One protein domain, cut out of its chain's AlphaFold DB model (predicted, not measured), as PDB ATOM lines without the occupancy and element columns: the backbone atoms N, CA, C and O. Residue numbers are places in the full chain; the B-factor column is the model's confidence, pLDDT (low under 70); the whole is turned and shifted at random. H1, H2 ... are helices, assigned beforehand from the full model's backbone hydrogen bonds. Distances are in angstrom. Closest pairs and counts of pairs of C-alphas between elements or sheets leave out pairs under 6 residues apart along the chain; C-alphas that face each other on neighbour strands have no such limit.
ATOM      1  N   GLU A  29     113.157 102.038  26.067       84.50
ATOM      2  CA  GLU A  29     112.062 102.571  26.872       84.50
ATOM      3  C   GLU A  29     111.406 101.469  27.711       84.50
ATOM      4  O   GLU A  29     111.165 101.670  28.903       84.50
ATOM      5  N   GLU A  30     111.173 100.290  27.132       83.69
ATOM      6  CA  GLU A  30     110.639  99.127  27.852       83.69
ATOM      7  C   GLU A  30     111.599  98.636  28.930       83.69
ATOM      8  O   GLU A  30     111.173  98.405  30.062       83.69
ATOM      9  N   LEU A  31     112.899  98.545  28.625       83.69
ATOM     10  CA  LEU A  31     113.911  98.164  29.613       83.69
ATOM     11  C   LEU A  31     113.963  99.162  30.778       83.69
ATOM     12  O   LEU A  31     114.038  98.756  31.944       83.69
ATOM     13  N   TYR A  32     113.922 100.464  30.477       83.44
ATOM     14  CA  TYR A  32     113.897 101.511  31.495       83.44
ATOM     15  C   TYR A  32     112.640 101.406  32.364       83.44
ATOM     16  O   TYR A  32     112.744 101.376  33.591       83.44
ATOM     17  N   ASN A  33     111.463 101.294  31.744       86.25
ATOM     18  CA  ASN A  33     110.191 101.175  32.454       86.25
ATOM     19  C   ASN A  33     110.160  99.921  33.330       86.25
ATOM     20  O   ASN A  33     109.784 100.007  34.497       86.25
ATOM     21  N   LEU A  34     110.635  98.784  32.818       84.00
ATOM     22  CA  LEU A  34     110.737  97.536  33.566       84.00
ATOM     23  C   LEU A  34     111.595  97.709  34.823       84.00
ATOM     24  O   LEU A  34     111.134  97.446  35.935       84.00
ATOM     25  N   ARG A  35     112.831  98.201  34.673       82.88
ATOM     26  CA  ARG A  35     113.745  98.411  35.809       82.88
ATOM     27  C   ARG A  35     113.201  99.438  36.798       82.88
ATOM     28  O   ARG A  35     113.333  99.253  38.008       82.88
ATOM     29  N   HIS A  36     112.572 100.497  36.297       82.19
ATOM     30  CA  HIS A  36     111.951 101.518  37.130       82.19
ATOM     31  C   HIS A  36     110.789 100.947  37.957       82.19
ATOM     32  O   HIS A  36     110.722 101.187  39.162       82.19
ATOM     33  N   LEU A  37     109.920 100.137  37.346       81.81
ATOM     34  CA  LEU A  37     108.823  99.452  38.033       81.81
ATOM     35  C   LEU A  37     109.335  98.443  39.064       81.81
ATOM     36  O   LEU A  37     108.810  98.393  40.173       81.81
ATOM     37  N   MET A  38     110.385  97.685  38.739       78.88
ATOM     38  CA  MET A  38     111.019  96.762  39.685       78.88
ATOM     39  C   MET A  38     111.542  97.500  40.922       78.88
ATOM     40  O   MET A  38     111.263  97.088  42.048       78.88
ATOM     41  N   LEU A  39     112.254  98.614  40.725       82.94
ATOM     42  CA  LEU A  39     112.748  99.441  41.825       82.94
ATOM     43  C   LEU A  39     111.597 100.009  42.660       82.94
ATOM     44  O   LEU A  39     111.635  99.939  43.889       82.94
ATOM     45  N   LYS A  40     110.567 100.546  41.997       82.25
ATOM     46  CA  LYS A  40     109.385 101.100  42.661       82.25
ATOM     47  C   LYS A  40     108.675 100.044  43.504       82.25
ATOM     48  O   LYS A  40     108.341 100.333  44.643       82.25
ATOM     49  N   ASN A  41     108.527  98.820  43.003       81.00
ATOM     50  CA  ASN A  41     107.906  97.727  43.749       81.00
ATOM     51  C   ASN A  41     108.688  97.383  45.033       81.00
ATOM     52  O   ASN A  41     108.114  97.300  46.117       81.00
ATOM     53  N   VAL A  42     110.019  97.264  44.944       78.50
ATOM     54  CA  VAL A  42     110.872  97.045  46.129       78.50
ATOM     55  C   VAL A  42     110.743  98.209  47.117       78.50
ATOM     56  O   VAL A  42     110.652  98.011  48.331       78.50
ATOM     57  N   PHE A  43     110.693  99.438  46.607       79.44
ATOM     58  CA  PHE A  43     110.512 100.630  47.427       79.44
ATOM     59  C   PHE A  43     109.139 100.649  48.117       79.44
ATOM     60  O   PHE A  43     109.048 100.875  49.318       79.44
ATOM     61  N   GLU A  44     108.057 100.346  47.410       77.75
ATOM     62  CA  GLU A  44     106.708 100.294  47.980       77.75
ATOM     63  C   GLU A  44     106.578  99.191  49.034       77.75
ATOM     64  O   GLU A  44     106.008  99.424  50.100       77.75
ATOM     65  N   GLN A  45     107.177  98.021  48.803       79.12
ATOM     66  CA  GLN A  45     107.186  96.931  49.777       79.12
ATOM     67  C   GLN A  45     107.980  97.288  51.043       79.12
ATOM     68  O   GLN A  45     107.537  97.015  52.166       79.12
ATOM     69  N   THR A  46     109.145  97.920  50.888       77.06
ATOM     70  CA  THR A  46     109.959  98.368  52.029       77.06
ATOM     71  C   THR A  46     109.250  99.467  52.816       77.06
ATOM     72  O   THR A  46     109.131  99.354  54.037       77.06
ATOM     73  N   PHE A  47     108.659 100.457  52.143       76.00
ATOM     74  CA  PHE A  47     107.873 101.501  52.805       76.00
ATOM     75  C   PHE A  47     106.598 100.967  53.455       76.00
ATOM     76  O   PHE A  47     106.272 101.375  54.569       76.00
ATOM     77  N   GLY A  48     105.902 100.023  52.824       77.50
ATOM     78  CA  GLY A  48     104.763  99.331  53.428       77.50
ATOM     79  C   GLY A  48     105.165  98.609  54.715       77.50
ATOM     80  O   GLY A  48     104.471  98.695  55.728       77.50
ATOM     81  N   THR A  49     106.342  97.980  54.721       75.62
ATOM     82  CA  THR A  49     106.899  97.331  55.917       75.62
ATOM     83  C   THR A  49     107.245  98.347  57.004       75.62
ATOM     84  O   THR A  49     106.934  98.133  58.178       75.62
ATOM     85  N   TRP A  50     107.858  99.470  56.630       76.38
ATOM     86  CA  TRP A  50     108.208 100.534  57.568       76.38
ATOM     87  C   TRP A  50     106.975 101.187  58.182       76.38
ATOM     88  O   TRP A  50     106.954 101.388  59.393       76.38
ATOM     89  N   LYS A  51     105.928 101.445  57.393       72.94
ATOM     90  CA  LYS A  51     104.645 101.959  57.895       72.94
ATOM     91  C   LYS A  51     104.015 101.006  58.914       72.94
ATOM     92  O   LYS A  51     103.577 101.456  59.968       72.94
ATOM     93  N   LYS A  52     104.040  99.693  58.651       75.06
ATOM     94  CA  LYS A  52     103.517  98.672  59.578       75.06
ATOM     95  C   LYS A  52     104.334  98.552  60.870       75.06
ATOM     96  O   LYS A  52     103.759  98.373  61.938       75.06
ATOM     97  N   LYS A  53     105.667  98.624  60.790       70.75
ATOM     98  CA  LYS A  53     106.561  98.412  61.948       70.75
ATOM     99  C   LYS A  53     106.822  99.671  62.771       70.75
ATOM    100  O   LYS A  53     107.047  99.567  63.973       70.75
ATOM    101  N   PHE A  54     106.781 100.845  62.148       72.38
ATOM    102  CA  PHE A  54     107.070 102.126  62.791       72.38
ATOM    103  C   PHE A  54     105.902 103.118  62.657       72.38
ATOM    104  O   PHE A  54     106.122 104.252  62.226       72.38
ATOM    105  N   PRO A  55     104.666 102.758  63.058       68.69
ATOM    106  CA  PRO A  55     103.518 103.663  62.948       68.69
ATOM    107  C   PRO A  55     103.732 104.963  63.740       68.69
ATOM    108  O   PRO A  55     103.325 106.035  63.305       68.69
ATOM    109  N   ILE A  56     104.466 104.893  64.857       68.38
ATOM    110  CA  ILE A  56     104.837 106.055  65.680       68.38
ATOM    111  C   ILE A  56     105.714 107.042  64.892       68.38
ATOM    112  O   ILE A  56     105.571 108.249  65.054       68.38
ATOM    113  N   LEU A  57     106.596 106.558  64.013       66.69
ATOM    114  CA  LEU A  57     107.486 107.413  63.223       66.69
ATOM    115  C   LEU A  57     106.708 108.227  62.187       66.69
ATOM    116  O   LEU A  57     107.011 109.397  61.973       66.69
ATOM    117  N   PHE A  58     105.679 107.624  61.590       65.75
ATOM    118  CA  PHE A  58     104.800 108.300  60.639       65.75
ATOM    119  C   PHE A  58     103.845 109.275  61.336       65.75
ATOM    120  O   PHE A  58     103.727 110.409  60.884       65.75
ATOM    121  N   HIS A  59     103.266 108.904  62.482       64.88
ATOM    122  CA  HIS A  59     102.435 109.821  63.273       64.88
ATOM    123  C   HIS A  59     103.207 111.050  63.781       64.88
ATOM    124  O   HIS A  59     102.665 112.154  63.818       64.88
ATOM    125  N   LEU A  60     104.480 110.887  64.161       60.66
ATOM    126  CA  LEU A  60     105.334 112.007  64.567       60.66
ATOM    127  C   LEU A  60     105.752 112.887  63.379       60.66
ATOM    128  O   LEU A  60     105.894 114.097  63.549       60.66
ATOM    129  N   LEU A  61     105.919 112.314  62.183       60.00
ATOM    130  CA  LEU A  61     106.197 113.083  60.963       60.00
ATOM    131  C   LEU A  61     104.998 113.893  60.476       60.00
ATOM    132  O   LEU A  61     105.173 114.972  59.925       60.00
ATOM    133  N   GLU A  62     103.790 113.384  60.682       61.50
ATOM    134  CA  GLU A  62     102.563 114.094  60.324       61.50
ATOM    135  C   GLU A  62     102.394 115.380  61.156       61.50
ATOM    136  O   GLU A  62     101.895 116.389  60.662       61.50
ATOM    137  N   TYR A  63     102.898 115.376  62.397       60.28
ATOM    138  CA  TYR A  63     102.885 116.533  63.300       60.28
ATOM    139  C   TYR A  63     104.156 117.394  63.264       60.28
ATOM    140  O   TYR A  63     104.105 118.566  63.645       60.28
ATOM    141  N   SER A  64     105.300 116.852  62.840       59.22
ATOM    142  CA  SER A  64     106.572 117.578  62.804       59.22
ATOM    143  C   SER A  64     107.090 117.682  61.371       59.22
ATOM    144  O   SER A  64     107.406 116.677  60.739       59.22
ATOM    145  N   LEU A  65     107.252 118.915  60.884       56.75
ATOM    146  CA  LEU A  65     107.769 119.253  59.550       56.75
ATOM    147  C   LEU A  65     109.278 118.964  59.383       56.75
ATOM    148  O   LEU A  65     109.974 119.673  58.652       56.75
ATOM    149  N   PHE A  66     109.817 117.960  60.077       58.00
ATOM    150  CA  PHE A  66     111.158 117.471  59.786       58.00
ATOM    151  C   PHE A  66     111.189 116.943  58.355       58.00
ATOM    152  O   PHE A  66     110.286 116.232  57.917       58.00
ATOM    153  N   THR A  67     112.217 117.339  57.606       63.34
ATOM    154  CA  THR A  67     112.299 117.085  56.171       63.34
ATOM    155  C   THR A  67     112.234 115.573  55.918       63.34
ATOM    156  O   THR A  67     113.143 114.858  56.341       63.34
ATOM    157  N   PRO A  68     111.206 115.059  55.212       62.56
ATOM    158  CA  PRO A  68     111.022 113.619  54.996       62.56
ATOM    159  C   PRO A  68     112.257 112.933  54.395       62.56
ATOM    160  O   PRO A  68     112.526 111.766  54.661       62.56
ATOM    161  N   ARG A  69     113.062 113.691  53.641       68.38
ATOM    162  CA  ARG A  69     114.364 113.281  53.106       68.38
ATOM    163  C   ARG A  69     115.337 112.797  54.184       68.38
ATOM    164  O   ARG A  69     115.968 111.760  54.001       68.38
ATOM    165  N   ASP A  70     115.472 113.541  55.274       71.56
ATOM    166  CA  ASP A  70     116.469 113.253  56.306       71.56
ATOM    167  C   ASP A  70     116.057 112.037  57.133       71.56
ATOM    168  O   ASP A  70     116.905 111.241  57.529       71.56
ATOM    169  N   LEU A  71     114.747 111.829  57.299       72.56
ATOM    170  CA  LEU A  71     114.216 110.609  57.891       72.56
ATOM    171  C   LEU A  71     114.519 109.384  57.029       72.56
ATOM    172  O   LEU A  71     115.010 108.385  57.545       72.56
ATOM    173  N   VAL A  72     114.232 109.449  55.725       73.25
ATOM    174  CA  VAL A  72     114.503 108.331  54.808       73.25
ATOM    175  C   VAL A  72     115.996 108.011  54.800       73.25
ATOM    176  O   VAL A  72     116.367 106.840  54.824       73.25
ATOM    177  N   LEU A  73     116.855 109.032  54.847       77.31
ATOM    178  CA  LEU A  73     118.299 108.844  54.928       77.31
ATOM    179  C   LEU A  73     118.725 108.204  56.259       77.31
ATOM    180  O   LEU A  73     119.504 107.255  56.254       77.31
ATOM    181  N   ALA A  74     118.193 108.678  57.388       77.69
ATOM    182  CA  ALA A  74     118.473 108.112  58.707       77.69
ATOM    183  C   ALA A  74     117.996 106.655  58.823       77.69
ATOM    184  O   ALA A  74     118.723 105.812  59.349       77.69
ATOM    185  N   LEU A  75     116.817 106.338  58.280       74.62
ATOM    186  CA  LEU A  75     116.285 104.975  58.203       74.62
ATOM    187  C   LEU A  75     117.128 104.085  57.294       74.62
ATOM    188  O   LEU A  75     117.397 102.952  57.671       74.62
ATOM    189  N   ALA A  76     117.574 104.577  56.136       75.31
ATOM    190  CA  ALA A  76     118.444 103.823  55.237       75.31
ATOM    191  C   ALA A  76     119.790 103.498  55.899       75.31
ATOM    192  O   ALA A  76     120.249 102.362  55.840       75.31
ATOM    193  N   VAL A  77     120.395 104.466  56.594       81.00
ATOM    194  CA  VAL A  77     121.631 104.249  57.362       81.00
ATOM    195  C   VAL A  77     121.401 103.244  58.490       81.00
ATOM    196  O   VAL A  77     122.165 102.292  58.621       81.00
ATOM    197  N   LEU A  78     120.327 103.404  59.268       78.69
ATOM    198  CA  LEU A  78     119.973 102.472  60.339       78.69
ATOM    199  C   LEU A  78     119.723 101.058  59.799       78.69
ATOM    200  O   LEU A  78     120.180 100.083  60.385       78.69
ATOM    201  N   HIS A  79     119.028 100.946  58.670       74.56
ATOM    202  CA  HIS A  79     118.746  99.681  58.007       74.56
ATOM    203  C   HIS A  79     120.030  98.995  57.539       74.56
ATOM    204  O   HIS A  79     120.211  97.808  57.802       74.56
ATOM    205  N   ASN A  80     120.950  99.752  56.940       75.94
ATOM    206  CA  ASN A  80     122.248  99.238  56.515       75.94
ATOM    207  C   ASN A  80     123.078  98.745  57.709       75.94
ATOM    208  O   ASN A  80     123.627  97.652  57.643       75.94
ATOM    209  N   ILE A  81     123.091  99.483  58.826       77.56
ATOM    210  CA  ILE A  81     123.787  99.081  60.062       77.56
ATOM    211  C   ILE A  81     123.176  97.804  60.652       77.56
ATOM    212  O   ILE A  81     123.902  96.911  61.084       77.56
ATOM    213  N   ILE A  82     121.843  97.695  60.670       70.81
ATOM    214  CA  ILE A  82     121.150  96.502  61.174       70.81
ATOM    215  C   ILE A  82     121.460  95.289  60.291       70.81
ATOM    216  O   ILE A  82     121.701  94.212  60.827       70.81
ATOM    217  N   ILE A  83     121.493  95.450  58.966       68.00
ATOM    218  CA  ILE A  83     121.864  94.373  58.036       68.00
ATOM    219  C   ILE A  83     123.332  93.968  58.221       68.00
ATOM    220  O   ILE A  83     123.631  92.778  58.255       68.00
ATOM    221  N   GLU A  84     124.234  94.936  58.383       69.31
ATOM    222  CA  GLU A  84     125.675  94.701  58.537       69.31
ATOM    223  C   GLU A  84     126.029  94.019  59.871       69.31
ATOM    224  O   GLU A  84     126.921  93.173  59.919       69.31
ATOM    225  N   HIS A  85     125.305  94.333  60.951       65.75
ATOM    226  CA  HIS A  85     125.560  93.785  62.290       65.75
ATOM    227  C   HIS A  85     124.662  92.605  62.691       65.75
ATOM    228  O   HIS A  85     124.889  91.986  63.735       65.75
ATOM    229  N   SER A  86     123.658  92.256  61.889       56.97
ATOM    230  CA  SER A  86     122.788  91.105  62.134       56.97
ATOM    231  C   SER A  86     123.443  89.812  61.635       56.97
ATOM    232  O   SER A  86     123.196  89.357  60.522       56.97
ATOM    233  N   GLN A 120     108.246 125.256  34.216       61.72
ATOM    234  CA  GLN A 120     108.259 123.789  34.264       61.72
ATOM    235  C   GLN A 120     108.570 123.139  32.915       61.72
ATOM    236  O   GLN A 120     108.948 121.970  32.891       61.72
ATOM    237  N   ALA A 121     108.415 123.845  31.793       68.31
ATOM    238  CA  ALA A 121     108.655 123.260  30.474       68.31
ATOM    239  C   ALA A 121     110.145 122.943  30.256       68.31
ATOM    240  O   ALA A 121     110.488 121.822  29.884       68.31
ATOM    241  N   CYS A 122     111.031 123.894  30.578       72.62
ATOM    242  CA  CYS A 122     112.480 123.707  30.462       72.62
ATOM    243  C   CYS A 122     112.996 122.635  31.436       72.62
ATOM    244  O   CYS A 122     113.835 121.807  31.079       72.62
ATOM    245  N   GLU A 123     112.452 122.595  32.656       74.69
ATOM    246  CA  GLU A 123     112.790 121.550  33.621       74.69
ATOM    247  C   GLU A 123     112.313 120.170  33.162       74.69
ATOM    248  O   GLU A 123     113.069 119.205  33.277       74.69
ATOM    249  N   ARG A 124     111.102 120.045  32.603       75.38
ATOM    250  CA  ARG A 124     110.625 118.775  32.028       75.38
ATOM    251  C   ARG A 124     111.518 118.311  30.893       75.38
ATOM    252  O   ARG A 124     111.876 117.142  30.869       75.38
ATOM    253  N   GLU A 125     111.907 119.203  29.990       81.69
ATOM    254  CA  GLU A 125     112.785 118.846  28.877       81.69
ATOM    255  C   GLU A 125     114.148 118.361  29.378       81.69
ATOM    256  O   GLU A 125     114.608 117.293  28.981       81.69
ATOM    257  N   ARG A 126     114.743 119.061  30.351       83.06
ATOM    258  CA  ARG A 126     115.985 118.618  30.998       83.06
ATOM    259  C   ARG A 126     115.844 117.247  31.666       83.06
ATOM    260  O   ARG A 126     116.744 116.419  31.545       83.06
ATOM    261  N   ASN A 127     114.736 117.006  32.368       81.94
ATOM    262  CA  ASN A 127     114.457 115.718  33.007       81.94
ATOM    263  C   ASN A 127     114.237 114.604  31.978       81.94
ATOM    264  O   ASN A 127     114.727 113.496  32.177       81.94
ATOM    265  N   ASN A 128     113.552 114.894  30.871       86.31
ATOM    266  CA  ASN A 128     113.343 113.945  29.781       86.31
ATOM    267  C   ASN A 128     114.678 113.560  29.143       86.31
ATOM    268  O   ASN A 128     114.963 112.376  29.028       86.31
ATOM    269  N   VAL A 129     115.536 114.540  28.844       88.12
ATOM    270  CA  VAL A 129     116.881 114.284  28.307       88.12
ATOM    271  C   VAL A 129     117.705 113.429  29.270       88.12
ATOM    272  O   VAL A 129     118.352 112.473  28.851       88.12
ATOM    273  N   TRP A 130     117.667 113.734  30.570       86.81
ATOM    274  CA  TRP A 130     118.373 112.938  31.577       86.81
ATOM    275  C   TRP A 130     117.843 111.499  31.658       86.81
ATOM    276  O   TRP A 130     118.628 110.552  31.703       86.81
ATOM    277  N   ARG A 131     116.520 111.321  31.613       87.12
ATOM    278  CA  ARG A 131     115.875 110.004  31.581       87.12
ATOM    279  C   ARG A 131     116.256 109.215  30.328       87.12
ATOM    280  O   ARG A 131     116.571 108.033  30.430       87.12
ATOM    281  N   ASP A 132     116.260 109.865  29.170       88.44
ATOM    282  CA  ASP A 132     116.593 109.237  27.893       88.44
ATOM    283  C   ASP A 132     118.070 108.822  27.846       88.44
ATOM    284  O   ASP A 132     118.390 107.766  27.294       88.44
ATOM    285  N   GLN A 133     118.957 109.593  28.488       90.56
ATOM    286  CA  GLN A 133     120.360 109.216  28.669       90.56
ATOM    287  C   GLN A 133     120.491 107.947  29.519       90.56
ATOM    288  O   GLN A 133     121.186 107.017  29.123       90.56
ATOM    289  N   ILE A 134     119.775 107.866  30.645       89.19
ATOM    290  CA  ILE A 134     119.771 106.661  31.490       89.19
ATOM    291  C   ILE A 134     119.250 105.452  30.708       89.19
ATOM    292  O   ILE A 134     119.837 104.373  30.784       89.19
ATOM    293  N   ALA A 135     118.168 105.619  29.943       88.56
ATOM    294  CA  ALA A 135     117.619 104.550  29.115       88.56
ATOM    295  C   ALA A 135     118.630 104.073  28.056       88.56
ATOM    296  O   ALA A 135     118.786 102.868  27.858       88.56
ATOM    297  N   ALA A 136     119.357 104.994  27.414       89.75
ATOM    298  CA  ALA A 136     120.403 104.665  26.446       89.75
ATOM    299  C   ALA A 136     121.587 103.915  27.082       89.75
ATOM    300  O   ALA A 136     122.045 102.907  26.535       89.75
ATOM    301  N   ASP A 137     122.048 104.359  28.253       89.69
ATOM    302  CA  ASP A 137     123.144 103.713  28.980       89.69
ATOM    303  C   ASP A 137     122.740 102.297  29.429       89.69
ATOM    304  O   ASP A 137     123.480 101.332  29.218       89.69
ATOM    305  N   MET A 138     121.531 102.145  29.989       87.50
ATOM    306  CA  MET A 138     120.974 100.844  30.381       87.50
ATOM    307  C   MET A 138     120.842  99.894  29.188       87.50
ATOM    308  O   MET A 138     121.136  98.706  29.321       87.50
ATOM    309  N   TRP A 139     120.406 100.409  28.037       89.75
ATOM    310  CA  TRP A 139     120.263  99.625  26.814       89.75
ATOM    311  C   TRP A 139     121.611  99.161  26.270       89.75
ATOM    312  O   TRP A 139     121.753  97.991  25.934       89.75
ATOM    313  N   THR A 140     122.618 100.037  26.254       90.12
ATOM    314  CA  THR A 140     123.985  99.683  25.834       90.12
ATOM    315  C   THR A 140     124.534  98.532  26.675       90.12
ATOM    316  O   THR A 140     124.930  97.507  26.124       90.12
ATOM    317  N   GLN A 141     124.446  98.642  28.005       88.50
ATOM    318  CA  GLN A 141     124.870  97.575  28.920       88.50
ATOM    319  C   GLN A 141     124.094  96.272  28.700       88.50
ATOM    320  O   GLN A 141     124.647  95.182  28.814       88.50
ATOM    321  N   TYR A 142     122.797  96.371  28.404       85.38
ATOM    322  CA  TYR A 142     121.961  95.205  28.137       85.38
ATOM    323  C   TYR A 142     122.360  94.497  26.836       85.38
ATOM    324  O   TYR A 142     122.464  93.275  26.815       85.38
ATOM    325  N   GLN A 143     122.649  95.253  25.777       85.94
ATOM    326  CA  GLN A 143     123.128  94.705  24.507       85.94
ATOM    327  C   GLN A 143     124.516  94.062  24.649       85.94
ATOM    328  O   GLN A 143     124.725  92.957  24.152       85.94
ATOM    329  N   GLU A 144     125.442  94.697  25.375       87.62
ATOM    330  CA  GLU A 144     126.754  94.116  25.704       87.62
ATOM    331  C   GLU A 144     126.613  92.808  26.494       87.62
ATOM    332  O   GLU A 144     127.280  91.819  26.192       87.62
ATOM    333  N   TYR A 145     125.698  92.773  27.466       81.75
ATOM    334  CA  TYR A 145     125.387  91.563  28.221       81.75
ATOM    335  C   TYR A 145     124.870  90.439  27.312       81.75
ATOM    336  O   TYR A 145     125.404  89.332  27.360       81.75
ATOM    337  N   LEU A 146     123.898  90.719  26.434       80.50
ATOM    338  CA  LEU A 146     123.377  89.730  25.481       80.50
ATOM    339  C   LEU A 146     124.478  89.181  24.560       80.50
ATOM    340  O   LEU A 146     124.536  87.975  24.320       80.50
ATOM    341  N   GLN A 147     125.385  90.044  24.098       79.56
ATOM    342  CA  GLN A 147     126.532  89.648  23.278       79.56
ATOM    343  C   GLN A 147     127.550  88.808  24.060       79.56
ATOM    344  O   GLN A 147     128.126  87.886  23.500       79.56
ATOM    345  N   SER A 148     127.750  89.089  25.350       73.44
ATOM    346  CA  SER A 148     128.650  88.315  26.218       73.44
ATOM    347  C   SER A 148     128.116  86.926  26.594       73.44
ATOM    348  O   SER A 148     128.886  86.065  27.020       73.44
ATOM    349  N   CYS A 149     126.806  86.711  26.450       59.78
ATOM    350  CA  CYS A 149     126.134  85.439  26.712       59.78
ATOM    351  C   CYS A 149     125.975  84.552  25.460       59.78
ATOM    352  O   CYS A 149     125.377  83.481  25.573       59.78
ATOM    353  N   THR A 150     126.479  84.988  24.297       51.84
ATOM    354  CA  THR A 150     126.489  84.220  23.035       51.84
ATOM    355  C   THR A 150     127.858  83.587  22.804       51.84
ATOM    356  O   THR A 150     127.896  82.409  22.387       51.84
TER     357      THR A 150
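Overview. This is residues 29 to 86 and 120 to 150 of the 150 residues of an uncharacterized protein of Puccinia graminis f. sp. tritici (strain CRL 75-36-700-3 / race SCCL) (UniProt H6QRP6). This is an open frame of helices with few contacts: H1 is a long crossbar whose first residues meet the middle of the longest helix, H4, like the stem of a T. At its other end the chain turns a corner into short H2 and folds back into H3, which stands well away from H4 and leaves a gap between them. The printed part has 89 residues with four named helices, in the order H1, H2, H3, H4, and no named strand, so the class is all helix. It is only just extended, close to loose, with a radius of gyration of the C-alphas of 18.4 A, and its outline is flat, 50 by 42 by 18 A.

Along the chain. Find C-alpha 29 at (112.062, 102.571, 26.872); from there H1, residues 29 to 53, runs 35.7 A. Next come H2, residues 55 to 63, and H3, residues 68 to 85, 25.7 A long. After the cut, H4, residues 120 to 148, runs 41.7 A from (108.259, 123.789, 34.264) to (128.650, 88.315, 26.218).

Arrangement. Look first at H1 and H4, which touch through residues 29 to 32 and 134 to 139 alone; the closest C-alphas, of Tyr 32 and Ala 135, are 5.4 A apart, and the lines are about perpendicular at 76 degrees. H1 and H2 are close but not clearly touching, closest at the C-alphas of Lys 51 and Phe 58, 6.9 A, and about perpendicular at 81 degrees. H2 and H3 are also close but not clearly touching, closest at the C-alphas of Leu 61 and Pro 68, 7.7 A, with a shallow tilt of 22 degrees, opposite ways. H3 is apart from H1 and from H4. Every O i to N i+4 pair is within hydrogen-bond range in H1, H3 and H4; in H2, 4 of 5 are.

Size, cuts and confidence. The C-alphas farthest apart, of Tyr 63 and Thr 150, are 56.8 A apart. Residues 87 to 119 are not printed, and C-alphas 86 and 120 are 45.3 A apart across this cut. The links H1 to H2 and H2 to H3 are tight. In the model, pLDDT is under 70 at residues 55 to 69, 83 to 86, 120 to 121 and 149 to 150.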